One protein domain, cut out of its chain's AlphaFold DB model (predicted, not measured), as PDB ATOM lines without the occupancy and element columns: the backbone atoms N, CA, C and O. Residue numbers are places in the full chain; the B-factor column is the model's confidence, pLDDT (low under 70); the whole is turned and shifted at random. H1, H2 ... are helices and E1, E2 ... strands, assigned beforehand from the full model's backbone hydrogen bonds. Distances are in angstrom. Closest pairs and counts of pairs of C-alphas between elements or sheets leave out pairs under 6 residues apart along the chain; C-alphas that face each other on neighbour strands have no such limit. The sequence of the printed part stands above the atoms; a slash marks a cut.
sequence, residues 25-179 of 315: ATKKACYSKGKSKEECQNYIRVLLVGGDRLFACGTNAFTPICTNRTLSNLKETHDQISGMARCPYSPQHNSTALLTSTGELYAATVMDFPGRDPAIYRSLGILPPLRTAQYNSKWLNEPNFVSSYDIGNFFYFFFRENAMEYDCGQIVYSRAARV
ATOM      1  N   ALA A  25      33.570  42.957 -60.760       97.06
ATOM      2  CA  ALA A  25      34.852  42.797 -61.450       97.06
ATOM      3  C   ALA A  25      35.509  41.446 -61.112       97.06
ATOM      4  O   ALA A  25      35.981  40.737 -62.003       97.06
ATOM      5  N   THR A  26      35.463  41.056 -59.838       96.75
ATOM      6  CA  THR A  26      35.994  39.787 -59.333       96.75
ATOM      7  C   THR A  26      35.217  38.597 -59.892       96.75
ATOM      8  O   THR A  26      35.820  37.637 -60.374       96.75
ATOM      9  N   LYS A  27      33.880  38.682 -59.932       96.50
ATOM     10  CA  LYS A  27      33.034  37.662 -60.573       96.50
ATOM     11  C   LYS A  27      33.372  37.497 -62.054       96.50
ATOM     12  O   LYS A  27      33.581  36.377 -62.510       96.50
ATOM     13  N   LYS A  28      33.498  38.603 -62.800       96.88
ATOM     14  CA  LYS A  28      33.889  38.577 -64.221       96.88
ATOM     15  C   LYS A  28      35.252  37.919 -64.432       96.88
ATOM     16  O   LYS A  28      35.385  37.096 -65.334       96.88
ATOM     17  N   ALA A  29      36.231  38.224 -63.580       96.88
ATOM     18  CA  ALA A  29      37.551  37.598 -63.629       96.88
ATOM     19  C   ALA A  29      37.506  36.087 -63.323       96.88
ATOM     20  O   ALA A  29      38.280  35.311 -63.888       96.88
ATOM     21  N   CYS A  30      36.595  35.649 -62.453       96.69
ATOM     22  CA  CYS A  30      36.346  34.233 -62.185       96.69
ATOM     23  C   CYS A  30      35.723  33.528 -63.406       96.69
ATOM     24  O   CYS A  30      36.228  32.489 -63.835       96.69
ATOM     25  N   TYR A  31      34.725  34.139 -64.053       97.31
ATOM     26  CA  TYR A  31      34.121  33.603 -65.281       97.31
ATOM     27  C   TYR A  31      35.112  33.497 -66.435       97.31
ATOM     28  O   TYR A  31      35.132  32.484 -67.131       97.31
ATOM     29  N   SER A  32      35.995  34.484 -66.609       96.69
ATOM     30  CA  SER A  32      37.033  34.419 -67.646       96.69
ATOM     31  C   SER A  32      38.031  33.276 -67.436       96.69
ATOM     32  O   SER A  32      38.716  32.890 -68.376       96.69
ATOM     33  N   LYS A  33      38.108  32.714 -66.220       94.31
ATOM     34  CA  LYS A  33      38.905  31.518 -65.898       94.31
ATOM     35  C   LYS A  33      38.125  30.205 -66.079       94.31
ATOM     36  O   LYS A  33      38.632  29.152 -65.701       94.31
ATOM     37  N   GLY A  34      36.913  30.253 -66.638       95.19
ATOM     38  CA  GLY A  34      36.105  29.076 -66.978       95.19
ATOM     39  C   GLY A  34      35.301  28.480 -65.819       95.19
ATOM     40  O   GLY A  34      34.917  27.317 -65.890       95.19
ATOM     41  N   LYS A  35      35.072  29.242 -64.745       95.44
ATOM     42  CA  LYS A  35      34.304  28.804 -63.569       95.44
ATOM     43  C   LYS A  35      32.809  29.086 -63.703       95.44
ATOM     44  O   LYS A  35      32.416  30.017 -64.406       95.44
ATOM     45  N   SER A  36      31.977  28.273 -63.046       95.31
ATOM     46  CA  SER A  36      30.515  28.392 -63.129       95.31
ATOM     47  C   SER A  36      29.964  29.597 -62.351       95.31
ATOM     48  O   SER A  36      30.647  30.195 -61.515       95.31
ATOM     49  N   LYS A  37      28.695  29.952 -62.600       93.19
ATOM     50  CA  LYS A  37      27.987  31.012 -61.857       93.19
ATOM     51  C   LYS A  37      27.912  30.708 -60.363       93.19
ATOM     52  O   LYS A  37      28.059  31.609 -59.541       93.19
ATOM     53  N   GLU A  38      27.703  29.445 -60.030       93.38
ATOM     54  CA  GLU A  38      27.625  28.934 -58.669       93.38
ATOM     55  C   GLU A  38      29.012  28.976 -58.019       93.38
ATOM     56  O   GLU A  38      29.164  29.504 -56.929       93.38
ATOM     57  N   GLU A  39      30.054  28.527 -58.716       93.88
ATOM     58  CA  GLU A  39      31.434  28.560 -58.222       93.88
ATOM     59  C   GLU A  39      31.951  29.986 -57.945       93.88
ATOM     60  O   GLU A  39      32.679  30.209 -56.974       93.88
ATOM     61  N   CYS A  40      31.564  30.967 -58.763       96.25
ATOM     62  CA  CYS A  40      32.018  32.357 -58.659       96.25
ATOM     63  C   CYS A  40      31.226  33.201 -57.645       96.25
ATOM     64  O   CYS A  40      30.919  34.367 -57.899       96.25
ATOM     65  N   GLN A  41      30.921  32.631 -56.479       96.31
ATOM     66  CA  GLN A  41      30.355  33.344 -55.331       96.31
ATOM     67  C   GLN A  41      31.382  33.474 -54.198       96.31
ATOM     68  O   GLN A  41      32.477  32.901 -54.242       96.31
ATOM     69  N   ASN A  42      31.038  34.245 -53.167       96.75
ATOM     70  CA  ASN A  42      31.826  34.303 -51.943       96.75
ATOM     71  C   ASN A  42      31.330  33.261 -50.933       96.75
ATOM     72  O   ASN A  42      30.309  33.454 -50.276       96.75
ATOM     73  N   TYR A  43      32.062  32.158 -50.794       96.00
ATOM     74  CA  TYR A  43      31.762  31.118 -49.815       96.00
ATOM     75  C   TYR A  43      32.622  31.320 -48.578       96.00
ATOM     76  O   TYR A  43      33.847  31.282 -48.671       96.00
ATOM     77  N   ILE A  44      31.995  31.503 -47.419       95.94
ATOM     78  CA  ILE A  44      32.715  31.648 -46.150       95.94
ATOM     79  C   ILE A  44      33.276  30.286 -45.741       95.94
ATOM     80  O   ILE A  44      32.531  29.321 -45.582       95.94
ATOM     81  N   ARG A  45      34.601  30.200 -45.600       95.25
ATOM     82  CA  ARG A  45      35.318  28.951 -45.277       95.25
ATOM     83  C   ARG A  45      36.049  29.016 -43.945       95.25
ATOM     84  O   ARG A  45      36.282  27.976 -43.339       95.25
ATOM     85  N   VAL A  46      36.358  30.220 -43.472       95.38
ATOM     86  CA  VAL A  46      36.957  30.456 -42.156       95.38
ATOM     87  C   VAL A  46      36.078  31.434 -41.400       95.38
ATOM     88  O   VAL A  46      35.735  32.493 -41.925       95.38
ATOM     89  N   LEU A  47      35.710  31.071 -40.177       93.25
ATOM     90  CA  LEU A  47      34.946  31.911 -39.268       93.25
ATOM     91  C   LEU A  47      35.446  31.626 -37.854       93.25
ATOM     92  O   LEU A  47      35.124  30.588 -37.284       93.25
ATOM     93  N   LEU A  48      36.291  32.510 -37.336       92.62
ATOM     94  CA  LEU A  48      37.003  32.332 -36.075       92.62
ATOM     95  C   LEU A  48      36.724  33.528 -35.168       92.62
ATOM     96  O   LEU A  48      36.773  34.675 -35.609       92.62
ATOM     97  N   VAL A  49      36.426  33.254 -33.902       89.81
ATOM     98  CA  VAL A  49      36.160  34.279 -32.888       89.81
ATOM     99  C   VAL A  49      37.348  34.341 -31.936       89.81
ATOM    100  O   VAL A  49      37.751  33.320 -31.389       89.81
ATOM    101  N   GLY A  50      37.890  35.541 -31.734       85.19
ATOM    102  CA  GLY A  50      38.960  35.816 -30.777       85.19
ATOM    103  C   GLY A  50      38.620  37.056 -29.958       85.19
ATOM    104  O   GLY A  50      38.690  38.175 -30.467       85.19
ATOM    105  N   GLY A  51      38.228  36.871 -28.696       86.31
ATOM    106  CA  GLY A  51      37.754  37.971 -27.852       86.31
ATOM    107  C   GLY A  51      36.471  38.603 -28.404       86.31
ATOM    108  O   GLY A  51      35.473  37.910 -28.594       86.31
ATOM    109  N   ASP A  52      36.493  39.913 -28.670       88.88
ATOM    110  CA  ASP A  52      35.371  40.654 -29.275       88.88
ATOM    111  C   ASP A  52      35.420  40.719 -30.813       88.88
ATOM    112  O   ASP A  52      34.542  41.325 -31.443       88.88
ATOM    113  N   ARG A  53      36.436  40.091 -31.421       89.56
ATOM    114  CA  ARG A  53      36.696  40.132 -32.858       89.56
ATOM    115  C   ARG A  53      36.271  38.844 -33.545       89.56
ATOM    116  O   ARG A  53      36.454  37.738 -33.040       89.56
ATOM    117  N   LEU A  54      35.752  39.015 -34.751       92.12
ATOM    118  CA  LEU A  54      35.442  37.972 -35.709       92.12
ATOM    119  C   LEU A  54      36.414  38.075 -36.884       92.12
ATOM    120  O   LEU A  54      36.369  39.043 -37.646       92.12
ATOM    121  N   PHE A  55      37.245  37.051 -37.047       94.56
ATOM    122  CA  PHE A  55      38.083  36.854 -38.221       94.56
ATOM    123  C   PHE A  55      37.356  35.930 -39.203       94.56
ATOM    124  O   PHE A  55      37.114  34.755 -38.913       94.56
ATOM    125  N   ALA A  56      36.980  36.459 -40.365       95.88
ATOM    126  CA  ALA A  56      36.219  35.728 -41.371       95.88
ATOM    127  C   ALA A  56      36.936  35.746 -42.720       95.88
ATOM    128  O   ALA A  56      37.306  36.817 -43.200       95.88
ATOM    129  N   CYS A  57      37.062  34.590 -43.369       97.56
ATOM    130  CA  CYS A  57      37.577  34.492 -44.731       97.56
ATOM    131  C   CYS A  57      36.596  33.787 -45.657       97.56
ATOM    132  O   CYS A  57      35.975  32.782 -45.286       97.56
ATOM    133  N   GLY A  58      36.515  34.286 -46.884       97.50
ATOM    134  CA  GLY A  58      35.726  33.684 -47.942       97.50
ATOM    135  C   GLY A  58      36.522  33.488 -49.225       97.50
ATOM    136  O   GLY A  58      37.536  34.149 -49.453       97.50
ATOM    137  N   THR A  59      36.054  32.564 -50.063       97.44
ATOM    138  CA  THR A  59      36.655  32.243 -51.369       97.44
ATOM    139  C   THR A  59      36.643  33.432 -52.326       97.44
ATOM    140  O   THR A  59      37.482  33.494 -53.223       97.44
ATOM    141  N   ASN A  60      35.682  34.349 -52.147       97.62
ATOM    142  CA  ASN A  60      35.488  35.568 -52.924       97.62
ATOM    143  C   ASN A  60      35.710  35.336 -54.433       97.62
ATOM    144  O   ASN A  60      36.617  35.897 -55.043       97.62
ATOM    145  N   ALA A  61      34.918  34.426 -55.016       97.25
ATOM    146  CA  ALA A  61      35.009  34.014 -56.419       97.25
ATOM    147  C   ALA A  61      36.442  33.642 -56.860       97.25
ATOM    148  O   ALA A  61      36.987  34.204 -57.810       97.25
ATOM    149  N   PHE A  62      37.060  32.685 -56.159       96.94
ATOM    150  CA  PHE A  62      38.434  32.229 -56.408       96.94
ATOM    151  C   PHE A  62      39.492  33.345 -56.288       96.94
ATOM    152  O   PHE A  62      40.528  33.319 -56.959       96.94
ATOM    153  N   THR A  63      39.252  34.327 -55.422       97.12
ATOM    154  CA  THR A  63      40.236  35.339 -55.013       97.12
ATOM    155  C   THR A  63      40.097  35.586 -53.511       97.12
ATOM    156  O   THR A  63      39.528  36.594 -53.103       97.12
ATOM    157  N   PRO A  64      40.548  34.642 -52.668       97.62
ATOM    158  CA  PRO A  64      40.170  34.595 -51.264       97.62
ATOM    159  C   PRO A  64      40.578  35.861 -50.506       97.62
ATOM    160  O   PRO A  64      41.687  36.376 -50.675       97.62
ATOM    161  N   ILE A  65      39.688  36.336 -49.636       97.94
ATOM    162  CA  ILE A  65      39.863  37.538 -48.807       97.94
ATOM    163  C   ILE A  65      39.485  37.207 -47.366       97.94
ATOM    164  O   ILE A  65      38.537  36.457 -47.127       97.94
ATOM    165  N   CYS A  66      40.211  37.790 -46.413       97.38
ATOM    166  CA  CYS A  66      39.875  37.750 -44.995       97.38
ATOM    167  C   CYS A  66      39.563  39.151 -44.465       97.38
ATOM    168  O   CYS A  66      40.160  40.139 -44.895       97.38
ATOM    169  N   THR A  67      38.648  39.222 -43.505       95.81
ATOM    170  CA  THR A  67      38.193  40.458 -42.865       95.81
ATOM    171  C   THR A  67      38.159  40.304 -41.351       95.81
ATOM    172  O   THR A  67      37.847  39.226 -40.840       95.81
ATOM    173  N   ASN A  68      38.453  41.397 -40.651       93.44
ATOM    174  CA  ASN A  68      38.248  41.533 -39.212       93.44
ATOM    175  C   ASN A  68      37.035  42.416 -38.936       93.44
ATOM    176  O   ASN A  68      36.931  43.522 -39.469       93.44
ATOM    177  N   ARG A  69      36.131  41.939 -38.078       92.38
ATOM    178  CA  ARG A  69      34.905  42.642 -37.672       92.38
ATOM    179  C   ARG A  69      34.716  42.548 -36.166       92.38
ATOM    180  O   ARG A  69      35.197  41.602 -35.550       92.38
ATOM    181  N   THR A  70      33.995  43.484 -35.569       91.75
ATOM    182  CA  THR A  70      33.575  43.374 -34.165       91.75
ATOM    183  C   THR A  70      32.275  42.584 -34.056       91.75
ATOM    184  O   THR A  70      31.373  42.714 -34.883       91.75
ATOM    185  N   LEU A  71      32.138  41.771 -33.005       89.00
ATOM    186  CA  LEU A  71      30.911  41.001 -32.749       89.00
ATOM    187  C   LEU A  71      29.692  41.896 -32.453       89.00
ATOM    188  O   LEU A  71      28.544  41.471 -32.620       89.00
ATOM    189  N   SER A  72      29.922  43.132 -32.005       88.12
ATOM    190  CA  SER A  72      28.878  44.138 -31.791       88.12
ATOM    191  C   SER A  72      28.342  44.700 -33.112       88.12
ATOM    192  O   SER A  72      27.123  44.838 -33.247       88.12
ATOM    193  N   ASN A  73      29.216  44.954 -34.095       88.31
ATOM    194  CA  ASN A  73      28.876  45.532 -35.393       88.31
ATOM    195  C   ASN A  73      29.482  44.735 -36.566       88.31
ATOM    196  O   ASN A  73      30.506  45.098 -37.138       88.31
ATOM    197  N   LEU A  74      28.777  43.687 -37.001       87.50
ATOM    198  CA  LEU A  74      29.201  42.840 -38.126       87.50
ATOM    199  C   LEU A  74      29.173  43.538 -39.498       87.50
ATOM    200  O   LEU A  74      29.602  42.940 -40.479       87.50
ATOM    201  N   LYS A  75      28.632  44.758 -39.613       87.75
ATOM    202  CA  LYS A  75      28.589  45.488 -40.893       87.75
ATOM    203  C   LYS A  75      29.894  46.218 -41.184       87.75
ATOM    204  O   LYS A  75      30.239  46.413 -42.346       87.75
ATOM    205  N   GLU A  76      30.603  46.624 -40.141       89.25
ATOM    206  CA  GLU A  76      31.835  47.383 -40.264       89.25
ATOM    207  C   GLU A  76      33.022  46.431 -40.395       89.25
ATOM    208  O   GLU A  76      33.231  45.536 -39.574       89.25
ATOM    209  N   THR A  77      33.784  46.602 -41.473       91.62
ATOM    210  CA  THR A  77      35.033  45.873 -41.686       91.62
ATOM    211  C   THR A  77      36.171  46.761 -41.212       91.62
ATOM    212  O   THR A  77      36.378  47.826 -41.785       91.62
ATOM    213  N   HIS A  78      36.886  46.329 -40.173       89.69
ATOM    214  CA  HIS A  78      38.034  47.068 -39.645       89.69
ATOM    215  C   HIS A  78      39.234  46.933 -40.577       89.69
ATOM    216  O   HIS A  78      39.768  47.930 -41.049       89.69
ATOM    217  N   ASP A  79      39.590  45.686 -40.895       90.25
ATOM    218  CA  ASP A  79      40.730  45.364 -41.747       90.25
ATOM    219  C   ASP A  79      40.325  44.360 -42.820       90.25
ATOM    220  O   ASP A  79      39.521  43.451 -42.572       90.25
ATOM    221  N   GLN A  80      40.947  44.485 -43.991       95.12
ATOM    222  CA  GLN A  80      40.857  43.521 -45.077       95.12
ATOM    223  C   GLN A  80      42.259  43.089 -45.501       95.12
ATOM    224  O   GLN A  80      43.104  43.918 -45.834       95.12
ATOM    225  N   ILE A  81      42.494  41.779 -45.524       96.12
ATOM    226  CA  ILE A  81      43.776  41.190 -45.915       96.12
ATOM    227  C   ILE A  81      43.577  40.089 -46.958       96.12
ATOM    228  O   ILE A  81      42.489  39.528 -47.110       96.12
ATOM    229  N   SER A  82      44.658  39.741 -47.655       96.56
ATOM    230  CA  SER A  82      44.659  38.607 -48.581       96.56
ATOM    231  C   SER A  82      44.302  37.301 -47.860       96.56
ATOM    232  O   SER A  82      44.865  36.983 -46.809       96.56
ATOM    233  N   GLY A  83      43.393  36.520 -48.442       96.19
ATOM    234  CA  GLY A  83      43.040  35.181 -47.976       96.19
ATOM    235  C   GLY A  83      43.949  34.078 -48.520       96.19
ATOM    236  O   GLY A  83      43.771  32.921 -48.148       96.19
ATOM    237  N   MET A  84      44.939  34.408 -49.359       95.94
ATOM    238  CA  MET A  84      45.949  33.450 -49.823       95.94
ATOM    239  C   MET A  84      46.620  32.764 -48.624       95.94
ATOM    240  O   MET A  84      46.991  33.436 -47.660       95.94
ATOM    241  N   ALA A  85      46.745  31.434 -48.682       92.31
ATOM    242  CA  ALA A  85      47.256  30.577 -47.603       92.31
ATOM    243  C   ALA A  85      46.418  30.537 -46.310       92.31
ATOM    244  O   ALA A  85      46.791  29.850 -45.364       92.31
ATOM    245  N   ARG A  86      45.287  31.249 -46.256       95.88
ATOM    246  CA  ARG A  86      44.395  31.329 -45.084       95.88
ATOM    247  C   ARG A  86      43.019  30.738 -45.362       95.88
ATOM    248  O   ARG A  86      42.379  30.212 -44.462       95.88
ATOM    249  N   CYS A  87      42.573  30.833 -46.607       96.81
ATOM    250  CA  CYS A  87      41.278  30.385 -47.087       96.81
ATOM    251  C   CYS A  87      41.450  29.781 -48.486       96.81
ATOM    252  O   CYS A  87      42.211  30.331 -49.287       96.81
ATOM    253  N   PRO A  88      40.755  28.679 -48.811       97.25
ATOM    254  CA  PRO A  88      40.857  28.083 -50.132       97.25
ATOM    255  C   PRO A  88      40.267  28.995 -51.215       97.25
ATOM    256  O   PRO A  88      39.382  29.814 -50.962       97.25
ATOM    257  N   TYR A  89      40.737  28.794 -52.445       96.94
ATOM    258  CA  TYR A  89      40.195  29.428 -53.649       96.94
ATOM    259  C   TYR A  89      38.861  28.796 -54.066       96.94
ATOM    260  O   TYR A  89      37.899  29.503 -54.356       96.94
ATOM    261  N   SER A  90      38.807  27.462 -54.077       95.81
ATOM    262  CA  SER A  90      37.605  26.691 -54.392       95.81
ATOM    263  C   SER A  90      36.778  26.431 -53.126       95.81
ATOM    264  O   SER A  90      37.343  26.040 -52.100       95.81
ATOM    265  N   PRO A  91      35.441  26.567 -53.181       94.06
ATOM    266  CA  PRO A  91      34.572  26.206 -52.061       94.06
ATOM    267  C   PRO A  91      34.523  24.698 -51.778       94.06
ATOM    268  O   PRO A  91      34.144  24.304 -50.677       94.06
ATOM    269  N   GLN A  92      34.930  23.859 -52.734       92.00
ATOM    270  CA  GLN A  92      34.986  22.403 -52.595       92.00
ATOM    271  C   GLN A  92      36.276  21.915 -51.924       92.00
ATOM    272  O   GLN A  92      36.356  20.755 -51.529       92.00
ATOM    273  N   HIS A  93      37.296  22.768 -51.789       93.62
ATOM    274  CA  HIS A  93      38.540  22.366 -51.142       93.62
ATOM    275  C   HIS A  93      38.376  22.283 -49.628       93.62
ATOM    276  O   HIS A  93      37.950  23.232 -48.958       93.62
ATOM    277  N   ASN A  94      38.771  21.133 -49.092       93.12
ATOM    278  CA  ASN A  94      38.830  20.910 -47.661       93.12
ATOM    279  C   ASN A  94      40.025  21.662 -47.078       93.12
ATOM    280  O   ASN A  94      41.142  21.619 -47.597       93.12
ATOM    281  N   SER A  95      39.757  22.399 -46.013       95.56
ATOM    282  CA  SER A  95      40.717  23.271 -45.353       95.56
ATOM    283  C   SER A  95      40.377  23.349 -43.883       95.56
ATOM    284  O   SER A  95      39.211  23.231 -43.509       95.56
ATOM    285  N   THR A  96      41.373  23.641 -43.063       94.69
ATOM    286  CA  THR A  96      41.164  23.907 -41.643       94.69
ATOM    287  C   THR A  96      41.961  25.133 -41.225       94.69
ATOM    288  O   THR A  96      42.989  25.446 -41.829       94.69
ATOM    289  N   ALA A  97      41.455  25.864 -40.241       94.38
ATOM    290  CA  ALA A  97      42.100  27.052 -39.718       94.38
ATOM    291  C   ALA A  97      41.752  27.231 -38.243       94.38
ATOM    292  O   ALA A  97      40.644  26.904 -37.814       94.38
ATOM    293  N   LEU A  98      42.692  27.792 -37.495       92.44
ATOM    294  CA  LEU A  98      42.577  28.074 -36.076       92.44
ATOM    295  C   LEU A  98      43.263  29.405 -35.760       92.44
ATOM    296  O   LEU A  98      44.336  29.702 -36.288       92.44
ATOM    297  N   LEU A  99      42.642  30.188 -34.881       90.50
ATOM    298  CA  LEU A  99      43.192  31.426 -34.351       90.50
ATOM    299  C   LEU A  99      43.580  31.201 -32.890       90.50
ATOM    300  O   LEU A  99      42.764  30.741 -32.093       90.50
ATOM    301  N   THR A 100      44.823  31.518 -32.556       86.62
ATOM    302  CA  THR A 100      45.339  31.441 -31.184       86.62
ATOM    303  C   THR A 100      44.834  32.603 -30.334       86.62
ATOM    304  O   THR A 100      44.444  33.654 -30.848       86.62
ATOM    305  N   SER A 101      44.907  32.455 -29.010       83.56
ATOM    306  CA  SER A 101      44.610  33.539 -28.065       83.56
ATOM    307  C   SER A 101      45.548  34.745 -28.214       83.56
ATOM    308  O   SER A 101      45.161  35.864 -27.885       83.56
ATOM    309  N   THR A 102      46.757  34.535 -28.744       82.69
ATOM    310  CA  THR A 102      47.748  35.581 -29.045       82.69
ATOM    311  C   THR A 102      47.523  36.257 -30.403       82.69
ATOM    312  O   THR A 102      48.205  37.231 -30.714       82.69
ATOM    313  N   GLY A 103      46.562  35.781 -31.206       84.94
ATOM    314  CA  GLY A 103      46.204  36.357 -32.507       84.94
ATOM    315  C   GLY A 103      46.967  35.787 -33.708       84.94
ATOM    316  O   GLY A 103      46.738  36.226 -34.835       84.94
ATOM    317  N   GLU A 104      47.831  34.789 -33.514       89.19
ATOM    318  CA  GLU A 104      48.446  34.041 -34.616       89.19
ATOM    319  C   GLU A 104      47.422  33.116 -35.283       89.19
ATOM    320  O   GLU A 104      46.691  32.385 -34.606       89.19
ATOM    321  N   LEU A 105      47.400  33.116 -36.613       91.75
ATOM    322  CA  LEU A 105      46.547  32.263 -37.430       91.75
ATOM    323  C   LEU A 105      47.353  31.094 -37.990       91.75
ATOM    324  O   LEU A 105      48.334  31.293 -38.712       91.75
ATOM    325  N   TYR A 106      46.858  29.891 -37.731       93.94
ATOM    326  CA  TYR A 106      47.329  28.642 -38.304       93.94
ATOM    327  C   TYR A 106      46.285  28.140 -39.295       93.94
ATOM    328  O   TYR A 106      45.128  27.949 -38.934       93.94
ATOM    329  N   ALA A 107      46.671  27.937 -40.549       95.19
ATOM    330  CA  ALA A 107      45.770  27.488 -41.601       95.19
ATOM    331  C   ALA A 107      46.419  26.384 -42.431       95.19
ATOM    332  O   ALA A 107      47.612  26.426 -42.719       95.19
ATOM    333  N   ALA A 108      45.624  25.399 -42.832       96.06
ATOM    334  CA  ALA A 108      46.030  24.356 -43.756       96.06
ATOM    335  C   ALA A 108      45.065  24.344 -44.942       96.06
ATOM    336  O   ALA A 108      43.869  24.060 -44.806       96.06
ATOM    337  N   THR A 109      45.576  24.752 -46.100       96.31
ATOM    338  CA  THR A 109      44.802  24.940 -47.330       96.31
ATOM    339  C   THR A 109      45.733  24.956 -48.547       96.31
ATOM    340  O   THR A 109      46.927  24.687 -48.431       96.31
ATOM    341  N   VAL A 110      45.196  25.262 -49.724       95.25
ATOM    342  CA  VAL A 110      45.977  25.490 -50.945       95.25
ATOM    343  C   VAL A 110      46.248  26.977 -51.148       95.25
ATOM    344  O   VAL A 110      45.412  27.823 -50.823       95.25
ATOM    345  N   MET A 111      47.411  27.308 -51.698       93.56
ATOM    346  CA  MET A 111      47.832  28.698 -51.905       93.56
ATOM    347  C   MET A 111      47.641  29.207 -53.326       93.56
ATOM    348  O   MET A 111      47.769  30.406 -53.561       93.56
ATOM    349  N   ASP A 112      47.312  28.326 -54.262       93.44
ATOM    350  CA  ASP A 112      47.144  28.637 -55.670       93.44
ATOM    351  C   ASP A 112      45.740  28.284 -56.179       93.44
ATOM    352  O   ASP A 112      45.019  27.450 -55.630       93.44
ATOM    353  N   PHE A 113      45.357  28.932 -57.279       93.12
ATOM    354  CA  PHE A 113      44.051  28.740 -57.908       93.12
ATOM    355  C   PHE A 113      43.786  27.283 -58.350       93.12
ATOM    356  O   PHE A 113      42.682  26.798 -58.103       93.12
ATOM    357  N   PRO A 114      44.749  26.560 -58.963       91.81
ATOM    358  CA  PRO A 114      44.569  25.151 -59.325       91.81
ATOM    359  C   PRO A 114      44.551  24.168 -58.149       91.81
ATOM    360  O   PRO A 114      44.180  23.016 -58.354       91.81
ATOM    361  N   GLY A 115      44.981  24.576 -56.951       90.94
ATOM    362  CA  GLY A 115      45.116  23.685 -55.800       90.94
ATOM    363  C   GLY A 115      46.333  22.762 -55.831       90.94
ATOM    364  O   GLY A 115      46.270  21.675 -55.263       90.94
ATOM    365  N   ARG A 116      47.421  23.153 -56.504       92.19
ATOM    366  CA  ARG A 116      48.651  22.353 -56.637       92.19
ATOM    367  C   ARG A 116      49.728  22.699 -55.606       92.19
ATOM    368  O   ARG A 116      50.706  21.967 -55.504       92.19
ATOM    369  N   ASP A 117      49.574  23.788 -54.854       94.50
ATOM    370  CA  ASP A 117      50.485  24.194 -53.776       94.50
ATOM    371  C   ASP A 117      49.778  24.110 -52.409       94.50
ATOM    372  O   ASP A 117      49.331  25.134 -51.872       94.50
ATOM    373  N   PRO A 118      49.611  22.894 -51.849       95.12
ATOM    374  CA  PRO A 118      49.096  22.716 -50.500       95.12
ATOM    375  C   PRO A 118      50.128  23.175 -49.466       95.12
ATOM    376  O   PRO A 118      51.324  22.895 -49.580       95.12
ATOM    377  N   ALA A 119      49.665  23.834 -48.408       93.56
ATOM    378  CA  ALA A 119      50.530  24.243 -47.317       93.56
ATOM    379  C   ALA A 119      49.824  24.273 -45.969       93.56
ATOM    380  O   ALA A 119      48.648  24.620 -45.860       93.56
ATOM    381  N   ILE A 120      50.610  23.980 -44.935       94.50
ATOM    382  CA  ILE A 120      50.324  24.418 -43.571       94.50
ATOM    383  C   ILE A 120      51.078  25.734 -43.373       94.50
ATOM    384  O   ILE A 120      52.285  25.810 -43.620       94.50
ATOM    385  N   TYR A 121      50.352  26.771 -42.972       91.94
ATOM    386  CA  TYR A 121      50.798  28.155 -42.956       91.94
ATOM    387  C   TYR A 121      50.483  28.826 -41.617       91.94
ATOM    388  O   TYR A 121      49.357  28.754 -41.126       91.94
ATOM    389  N   ARG A 122      51.476  29.512 -41.044       92.12
ATOM    390  CA  ARG A 122      51.330  30.365 -39.857       92.12
ATOM    391  C   ARG A 122      51.504  31.822 -40.259       92.12
ATOM    392  O   ARG A 122      52.494  32.158 -40.907       92.12
ATOM    393  N   SER A 123      50.593  32.697 -39.841       92.31
ATOM    394  CA  SER A 123      50.687  34.144 -40.081       92.31
ATOM    395  C   SER A 123      49.977  34.970 -39.006       92.31
ATOM    396  O   SER A 123      49.467  34.410 -38.045       92.31
ATOM    397  N   LEU A 124      49.946  36.299 -39.170       89.94
ATOM    398  CA  LEU A 124      49.313  37.279 -38.262       89.94
ATOM    399  C   LEU A 124      49.950  37.408 -36.869       89.94
ATOM    400  O   LEU A 124      49.567  38.292 -36.113       89.94
ATOM    401  N   GLY A 125      50.949  36.582 -36.563       84.50
ATOM    402  CA  GLY A 125      51.774  36.721 -35.374       84.50
ATOM    403  C   GLY A 125      52.856  37.787 -35.483       84.50
ATOM    404  O   GLY A 125      53.079  38.387 -36.533       84.50
ATOM    405  N   ILE A 126      53.559  37.976 -34.366       80.62
ATOM    406  CA  ILE A 126      54.721  38.873 -34.257       80.62
ATOM    407  C   ILE A 126      55.896  38.331 -35.082       80.62
ATOM    408  O   ILE A 126      56.679  39.088 -35.652       80.62
ATOM    409  N   LEU A 127      56.022  37.003 -35.143       78.12
ATOM    410  CA  LEU A 127      57.075  36.339 -35.895       78.12
ATOM    411  C   LEU A 127      56.754  36.305 -37.397       78.12
ATOM    412  O   LEU A 127      55.581  36.252 -37.781       78.12
ATOM    413  N   PRO A 128      57.785  36.243 -38.263       81.75
ATOM    414  CA  PRO A 128      57.585  36.070 -39.691       81.75
ATOM    415  C   PRO A 128      56.696  34.859 -40.019       81.75
ATOM    416  O   PRO A 128      56.740  33.838 -39.307       81.75
ATOM    417  N   PRO A 129      55.909  34.940 -41.107       84.69
ATOM    418  CA  PRO A 129      55.087  33.825 -41.537       84.69
ATOM    419  C   PRO A 129      55.918  32.577 -41.836       84.69
ATOM    420  O   PRO A 129      57.005  32.665 -42.406       84.69
ATOM    421  N   LEU A 130      55.382  31.409 -41.489       85.38
ATOM    422  CA  LEU A 130      56.009  30.114 -41.757       85.38
ATOM    423  C   LEU A 130      55.125  29.289 -42.683       85.38
ATOM    424  O   LEU A 130      53.903  29.313 -42.550       85.38
ATOM    425  N   ARG A 131      55.746  28.530 -43.588       89.50
ATOM    426  CA  ARG A 131      55.070  27.554 -44.450       89.50
ATOM    427  C   ARG A 131      55.823  26.231 -44.492       89.50
ATOM    428  O   ARG A 131      57.041  26.204 -44.319       89.50
ATOM    429  N   THR A 132      55.110  25.154 -44.802       86.69
ATOM    430  CA  THR A 132      55.712  23.881 -45.225       86.69
ATOM    431  C   THR A 132      56.484  24.043 -46.536       86.69
ATOM    432  O   THR A 132      56.188  24.938 -47.335       86.69
ATOM    433  N   ALA A 133      57.479  23.180 -46.772       86.12
ATOM    434  CA  ALA A 133      58.303  23.241 -47.979       86.12
ATOM    435  C   ALA A 133      57.449  23.120 -49.254       86.12
ATOM    436  O   ALA A 133      56.610  22.228 -49.375       86.12
ATOM    437  N   GLN A 134      57.663  24.038 -50.195       88.94
ATOM    438  CA  GLN A 134      56.917  24.091 -51.450       88.94
ATOM    439  C   GLN A 134      57.322  22.946 -52.380       88.94
ATOM    440  O   GLN A 134      58.506  22.632 -52.486       88.94
ATOM    441  N   TYR A 135      56.341  22.341 -53.058       86.44
ATOM    442  CA  TYR A 135      56.543  21.274 -54.050       86.44
ATOM    443  C   TYR A 135      57.382  20.091 -53.544       86.44
ATOM    444  O   TYR A 135      58.102  19.447 -54.305       86.44
ATOM    445  N   ASN A 136      57.290  19.797 -52.246       86.44
ATOM    446  CA  ASN A 136      58.006  18.701 -51.617       86.44
ATOM    447  C   ASN A 136      57.012  17.659 -51.091       86.44
ATOM    448  O   ASN A 136      56.444  17.820 -50.010       86.44
ATOM    449  N   SER A 137      56.844  16.565 -51.836       86.12
ATOM    450  CA  SER A 137      55.922  15.476 -51.487       86.12
ATOM    451  C   SER A 137      56.308  14.709 -50.219       86.12
ATOM    452  O   SER A 137      55.483  13.978 -49.685       86.12
ATOM    453  N   LYS A 138      57.526  14.891 -49.681       82.75
ATOM    454  CA  LYS A 138      57.890  14.368 -48.350       82.75
ATOM    455  C   LYS A 138      57.251  15.163 -47.208       82.75
ATOM    456  O   LYS A 138      57.210  14.666 -46.087       82.75
ATOM    457  N   TRP A 139      56.819  16.398 -47.471       85.88
ATOM    458  CA  TRP A 139      56.103  17.232 -46.506       85.88
ATOM    459  C   TRP A 139      54.594  17.061 -46.624       85.88
ATOM    460  O   TRP A 139      53.936  16.873 -45.608       85.88
ATOM    461  N   LEU A 140      54.065  17.189 -47.842       89.00
ATOM    462  CA  LEU A 140      52.638  17.089 -48.139       89.00
ATOM    463  C   LEU A 140      52.453  16.510 -49.543       89.00
ATOM    464  O   LEU A 140      52.957  17.087 -50.510       89.00
ATOM    465  N   ASN A 141      51.703  15.415 -49.667       89.56
ATOM    466  CA  ASN A 141      51.455  14.759 -50.953       89.56
ATOM    467  C   ASN A 141      49.957  14.656 -51.278       89.56
ATOM    468  O   ASN A 141      49.285  13.714 -50.860       89.56
ATOM    469  N   GLU A 142      49.437  15.636 -52.023       90.38
ATOM    470  CA  GLU A 142      47.999  15.772 -52.331       90.38
ATOM    471  C   GLU A 142      47.102  15.678 -51.073       90.38
ATOM    472  O   GLU A 142      46.205  14.834 -50.994       90.38
ATOM    473  N   PRO A 143      47.338  16.516 -50.043       93.31
ATOM    474  CA  PRO A 143      46.648  16.388 -48.773       93.31
ATOM    475  C   PRO A 143      45.189  16.859 -48.847       93.31
ATOM    476  O   PRO A 143      44.844  17.849 -49.491       93.31
ATOM    477  N   ASN A 144      44.338  16.200 -48.070       93.31
ATOM    478  CA  ASN A 144      42.969  16.584 -47.776       93.31
ATOM    479  C   ASN A 144      42.864  16.921 -46.281       93.31
ATOM    480  O   ASN A 144      42.871  16.027 -45.430       93.31
ATOM    481  N   PHE A 145      42.827  18.217 -45.963       93.69
ATOM    482  CA  PHE A 145      42.827  18.715 -44.586       93.69
ATOM    483  C   PHE A 145      41.459  18.546 -43.924       93.69
ATOM    484  O   PHE A 145      40.443  18.910 -44.507       93.69
ATOM    485  N   VAL A 146      41.432  18.025 -42.697       91.25
ATOM    486  CA  VAL A 146      40.190  17.709 -41.975       91.25
ATOM    487  C   VAL A 146      39.980  18.664 -40.804       91.25
ATOM    488  O   VAL A 146      38.954  19.334 -40.735       91.25
ATOM    489  N   SER A 147      40.939  18.747 -39.882       89.69
ATOM    490  CA  SER A 147      40.791  19.546 -38.660       89.69
ATOM    491  C   SER A 147      42.134  19.965 -38.071       89.69
ATOM    492  O   SER A 147      43.180  19.391 -38.389       89.69
ATOM    493  N   SER A 148      42.102  20.983 -37.216       89.12
ATOM    494  CA  SER A 148      43.264  21.469 -36.480       89.12
ATOM    495  C   SER A 148      42.905  21.803 -35.039       89.12
ATOM    496  O   SER A 148      41.823  22.334 -34.795       89.12
ATOM    497  N   TYR A 149      43.826  21.541 -34.113       87.56
ATOM    498  CA  TYR A 149      43.636  21.772 -32.680       87.56
ATOM    499  C   TYR A 149      44.883  22.392 -32.051       87.56
ATOM    500  O   TYR A 149      46.002  22.020 -32.401       87.56
ATOM    501  N   ASP A 150      44.674  23.295 -31.098       85.62
ATOM    502  CA  ASP A 150      45.712  23.852 -30.225       85.62
ATOM    503  C   ASP A 150      45.600  23.185 -28.854       85.62
ATOM    504  O   ASP A 150      44.590  23.334 -28.164       85.62
ATOM    505  N   ILE A 151      46.582  22.344 -28.517       82.31
ATOM    506  CA  ILE A 151      46.566  21.523 -27.304       82.31
ATOM    507  C   ILE A 151      47.949  21.569 -26.652       82.31
ATOM    508  O   ILE A 151      48.941  21.047 -27.175       82.31
ATOM    509  N   GLY A 152      47.999  22.143 -25.449       78.81
ATOM    510  CA  GLY A 152      49.234  22.287 -24.686       78.81
ATOM    511  C   GLY A 152      50.195  23.242 -25.388       78.81
ATOM    512  O   GLY A 152      49.876  24.406 -25.576       78.81
ATOM    513  N   ASN A 153      51.368  22.742 -25.782       71.50
ATOM    514  CA  ASN A 153      52.397  23.548 -26.453       71.50
ATOM    515  C   ASN A 153      52.437  23.312 -27.976       71.50
ATOM    516  O   ASN A 153      53.433  23.650 -28.620       71.50
ATOM    517  N   PHE A 154      51.431  22.637 -28.548       75.31
ATOM    518  CA  PHE A 154      51.493  22.139 -29.921       75.31
ATOM    519  C   PHE A 154      50.196  22.329 -30.692       75.31
ATOM    520  O   PHE A 154      49.095  22.155 -30.175       75.31
ATOM    521  N   PHE A 155      50.383  22.579 -31.986       79.69
ATOM    522  CA  PHE A 155      49.322  22.624 -32.975       79.69
ATOM    523  C   PHE A 155      49.278  21.307 -33.736       79.69
ATOM    524  O   PHE A 155      50.262  20.898 -34.357       79.69
ATOM    525  N   TYR A 156      48.123  20.661 -33.697       84.69
ATOM    526  CA  TYR A 156      47.868  19.392 -34.354       84.69
ATOM    527  C   TYR A 156      47.054  19.640 -35.612       84.69
ATOM    528  O   TYR A 156      46.006  20.274 -35.552       84.69
ATOM    529  N   PHE A 157      47.513  19.102 -36.740       87.69
ATOM    530  CA  PHE A 157      46.760  19.069 -37.991       87.69
ATOM    531  C   PHE A 157      46.421  17.625 -38.329       87.69
ATOM    532  O   PHE A 157      47.302  16.761 -38.319       87.69
ATOM    533  N   PHE A 158      45.154  17.385 -38.649       88.88
ATOM    534  CA  PHE A 158      44.634  16.104 -39.097       88.88
ATOM    535  C   PHE A 158      44.290  16.201 -40.574       88.88
ATOM    536  O   PHE A 158      43.510  17.060 -40.998       88.88
ATOM    537  N   PHE A 159      44.889  15.326 -41.369       90.44
ATOM    538  CA  PHE A 159      44.701  15.298 -42.812       90.44
ATOM    539  C   PHE A 159      44.933  13.894 -43.361       90.44
ATOM    540  O   PHE A 159      45.476  13.019 -42.683       90.44
ATOM    541  N   ARG A 160      44.483  13.682 -44.594       89.50
ATOM    542  CA  ARG A 160      44.769  12.478 -45.374       89.50
ATOM    543  C   ARG A 160      45.662  12.834 -46.546       89.50
ATOM    544  O   ARG A 160      45.452  13.887 -47.126       89.50
ATOM    545  N   GLU A 161      46.610  11.985 -46.909       88.69
ATOM    546  CA  GLU A 161      47.501  12.223 -48.054       88.69
ATOM    547  C   GLU A 161      47.906  10.906 -48.728       88.69
ATOM    548  O   GLU A 161      47.714   9.824 -48.157       88.69
ATOM    549  N   ASN A 162      48.484  11.001 -49.925       83.94
ATOM    550  CA  ASN A 162      49.051   9.860 -50.638       83.94
ATOM    551  C   ASN A 162      50.354   9.406 -49.957       83.94
ATOM    552  O   ASN A 162      51.325  10.165 -49.872       83.94
ATOM    553  N   ALA A 163      50.394   8.157 -49.494       80.25
ATOM    554  CA  ALA A 163      51.521   7.613 -48.744       80.25
ATOM    555  C   ALA A 163      52.769   7.427 -49.625       80.25
ATOM    556  O   ALA A 163      52.756   6.650 -50.575       80.25
ATOM    557  N   MET A 164      53.866   8.107 -49.279       76.25
ATOM    558  CA  MET A 164      55.152   7.989 -49.987       76.25
ATOM    559  C   MET A 164      55.971   6.768 -49.549       76.25
ATOM    560  O   MET A 164      56.912   6.379 -50.232       76.25
ATOM    561  N   GLU A 165      55.663   6.182 -48.392       70.06
ATOM    562  CA  GLU A 165      56.379   5.016 -47.855       70.06
ATOM    563  C   GLU A 165      55.929   3.667 -48.432       70.06
ATOM    564  O   GLU A 165      56.396   2.626 -47.968       70.06
ATOM    565  N   TYR A 166      54.974   3.676 -49.359       66.38
ATOM    566  CA  TYR A 166      54.377   2.470 -49.908       66.38
ATOM    567  C   TYR A 166      54.535   2.461 -51.428       66.38
ATOM    568  O   TYR A 166      53.859   3.197 -52.138       66.38
ATOM    569  N   ASP A 167      55.432   1.611 -51.926       51.06
ATOM    570  CA  ASP A 167      55.841   1.609 -53.338       51.06
ATOM    571  C   ASP A 167      54.881   0.836 -54.272       51.06
ATOM    572  O   ASP A 167      55.087   0.799 -55.484       51.06
ATOM    573  N   CYS A 168      53.818   0.210 -53.745       44.44
ATOM    574  CA  CYS A 168      52.913  -0.653 -54.515       44.44
ATOM    575  C   CYS A 168      51.484  -0.079 -54.618       44.44
ATOM    576  O   CYS A 168      50.550  -0.584 -53.999       44.44
ATOM    577  N   GLY A 169      51.308   0.955 -55.444       49.97
ATOM    578  CA  GLY A 169      50.005   1.577 -55.736       49.97
ATOM    579  C   GLY A 169      49.680   2.801 -54.871       49.97
ATOM    580  O   GLY A 169      50.382   3.107 -53.914       49.97
ATOM    581  N   GLN A 170      48.615   3.533 -55.223       52.25
ATOM    582  CA  GLN A 170      48.163   4.706 -54.461       52.25
ATOM    583  C   GLN A 170      47.361   4.268 -53.227       52.25
ATOM    584  O   GLN A 170      46.257   3.740 -53.357       52.25
ATOM    585  N   ILE A 171      47.904   4.504 -52.029       62.78
ATOM    586  CA  ILE A 171      47.224   4.276 -50.745       62.78
ATOM    587  C   ILE A 171      47.117   5.601 -49.984       62.78
ATOM    588  O   ILE A 171      48.080   6.365 -49.908       62.78
ATOM    589  N   VAL A 172      45.941   5.861 -49.404       60.62
ATOM    590  CA  VAL A 172      45.656   7.061 -48.603       60.62
ATOM    591  C   VAL A 172      45.783   6.734 -47.115       60.62
ATOM    592  O   VAL A 172      45.109   5.827 -46.625       60.62
ATOM    593  N   TYR A 173      46.592   7.498 -46.377       59.44
ATOM    594  CA  TYR A 173      46.707   7.377 -44.917       59.44
ATOM    595  C   TYR A 173      46.144   8.592 -44.184       59.44
ATOM    596  O   TYR A 173      46.307   9.726 -44.626       59.44
ATOM    597  N   SER A 174      45.527   8.348 -43.023       61.75
ATOM    598  CA  SER A 174      45.191   9.386 -42.042       61.75
ATOM    599  C   SER A 174      46.422   9.722 -41.204       61.75
ATOM    600  O   SER A 174      47.081   8.826 -40.674       61.75
ATOM    601  N   ARG A 175      46.730  11.012 -41.064       65.62
ATOM    602  CA  ARG A 175      47.882  11.514 -40.309       65.62
ATOM    603  C   ARG A 175      47.433  12.478 -39.217       65.62
ATOM    604  O   ARG A 175      46.454  13.203 -39.385       65.62
ATOM    605  N   ALA A 176      48.198  12.514 -38.131       57.53
ATOM    606  CA  ALA A 176      48.175  13.601 -37.164       57.53
ATOM    607  C   ALA A 176      49.598  14.142 -37.009       57.53
ATOM    608  O   ALA A 176      50.559  13.376 -36.908       57.53
ATOM    609  N   ALA A 177      49.746  15.461 -36.992       48.97
ATOM    610  CA  ALA A 177      51.042  16.080 -36.761       48.97
ATOM    611  C   ALA A 177      51.386  16.084 -35.255       48.97
ATOM    612  O   ALA A 177      50.800  16.854 -34.504       48.97
ATOM    613  N   ARG A 178      52.376  15.247 -34.884       55.47
ATOM    614  CA  ARG A 178      53.218  15.192 -33.659       55.47
ATOM    615  C   ARG A 178      53.030  13.984 -32.726       55.47
ATOM    616  O   ARG A 178      52.114  13.949 -31.914       55.47
ATOM    617  N   VAL A 179      54.054  13.117 -32.729       51.28
ATOM    618  CA  VAL A 179      54.478  12.206 -31.643       51.28
ATOM    619  C   VAL A 179      56.010  12.061 -31.730       51.28
ATOM    620  O   VAL A 179      56.500  11.142 -32.364       51.28
TER     621      VAL A 179
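AT A GLANCE: This is residues 25 to 179 of the 315 residues of the protein "Sema domain-containing protein" of Paroedura picta (UniProt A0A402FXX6). What shape do these atoms make? Three small antiparallel sheets stand side by side like the blades of a fan: E1 E2 E3 E4, then E5 E6 E7 in the middle, then E8 E9 E10, with the short helix H1 past one end of the first sheet's strands. The first strands of the sheets, E1, E5 and E8, make the row in which the blades meet. What is it made of? The printed part has 155 residues, with H1 and then E1 to E10 along the chain; it is mostly strand, with under half of the residues in named elements. It is compact, with a radius of gyration of the C-alphas of 16.4 A, and flat, spanning 54 by 44 by 23 A.

IN THESE COORDINATES: Where is the largest sheet? E1 is residues 44 to 50, E2 53 to 58, E3 65 to 70 and E4 79 to 82; C-alpha 44 is at (32.715, 31.648, -46.150). Where are the others? E5 is residues 96 to 99, E6 105 to 110 and E7 118 to 123. E8 is residues 144 to 151, 21.4 A long, E9 is 154 to 162, 24.2 A long, and E10 is 172 to 176, with C-alpha 176 at (48.175, 13.601, -37.164). And the helix? H1 is residues 25 to 31, from C-alpha 25 at (34.852, 42.797, -61.450).

HOW THE PARTS SIT: How is each sheet joined? Each is a meander, each strand the antiparallel neighbour of the one before: N 48 and O 55 of E1 and E2 are 2.9 A apart, N 56 and O 67 of E2 and E3 2.9 A, and N 66 and O 81 of E3 and E4 2.9 A. N 98 and O 106 of E5 and E6 are 2.8 A apart, N 107 and O 121 of E6 and E7 2.9 A, N 149 and O 156 of E8 and E9 2.9 A, and N 175 and O 159 of E10 and E9 2.9 A. How do the sheets meet? The closest C-alphas of E1 and E5 are those of Leu 48 and Leu 99, 6.5 A apart, and of E5 and E8 those of Thr 96 and Ser 147, 5.3 A. E5 E6 E7 and E8 E9 E10 form a sandwich, two sheets face to face, their best planes 32 degrees apart. And H1? It is not on any of the three sheets, and every O i to N i+4 pair in it is within hydrogen-bond range.

THE WHOLE: How far does it reach? The C-alphas farthest apart, of Ser 72 and Cys 168, are 55.7 A apart. Which links are long? Those from H1 to E1, E4 to E5 and E7 to E8 are long, and the printed part has no cut. Where is confidence low? Residues 166 to 179 have pLDDT under 70.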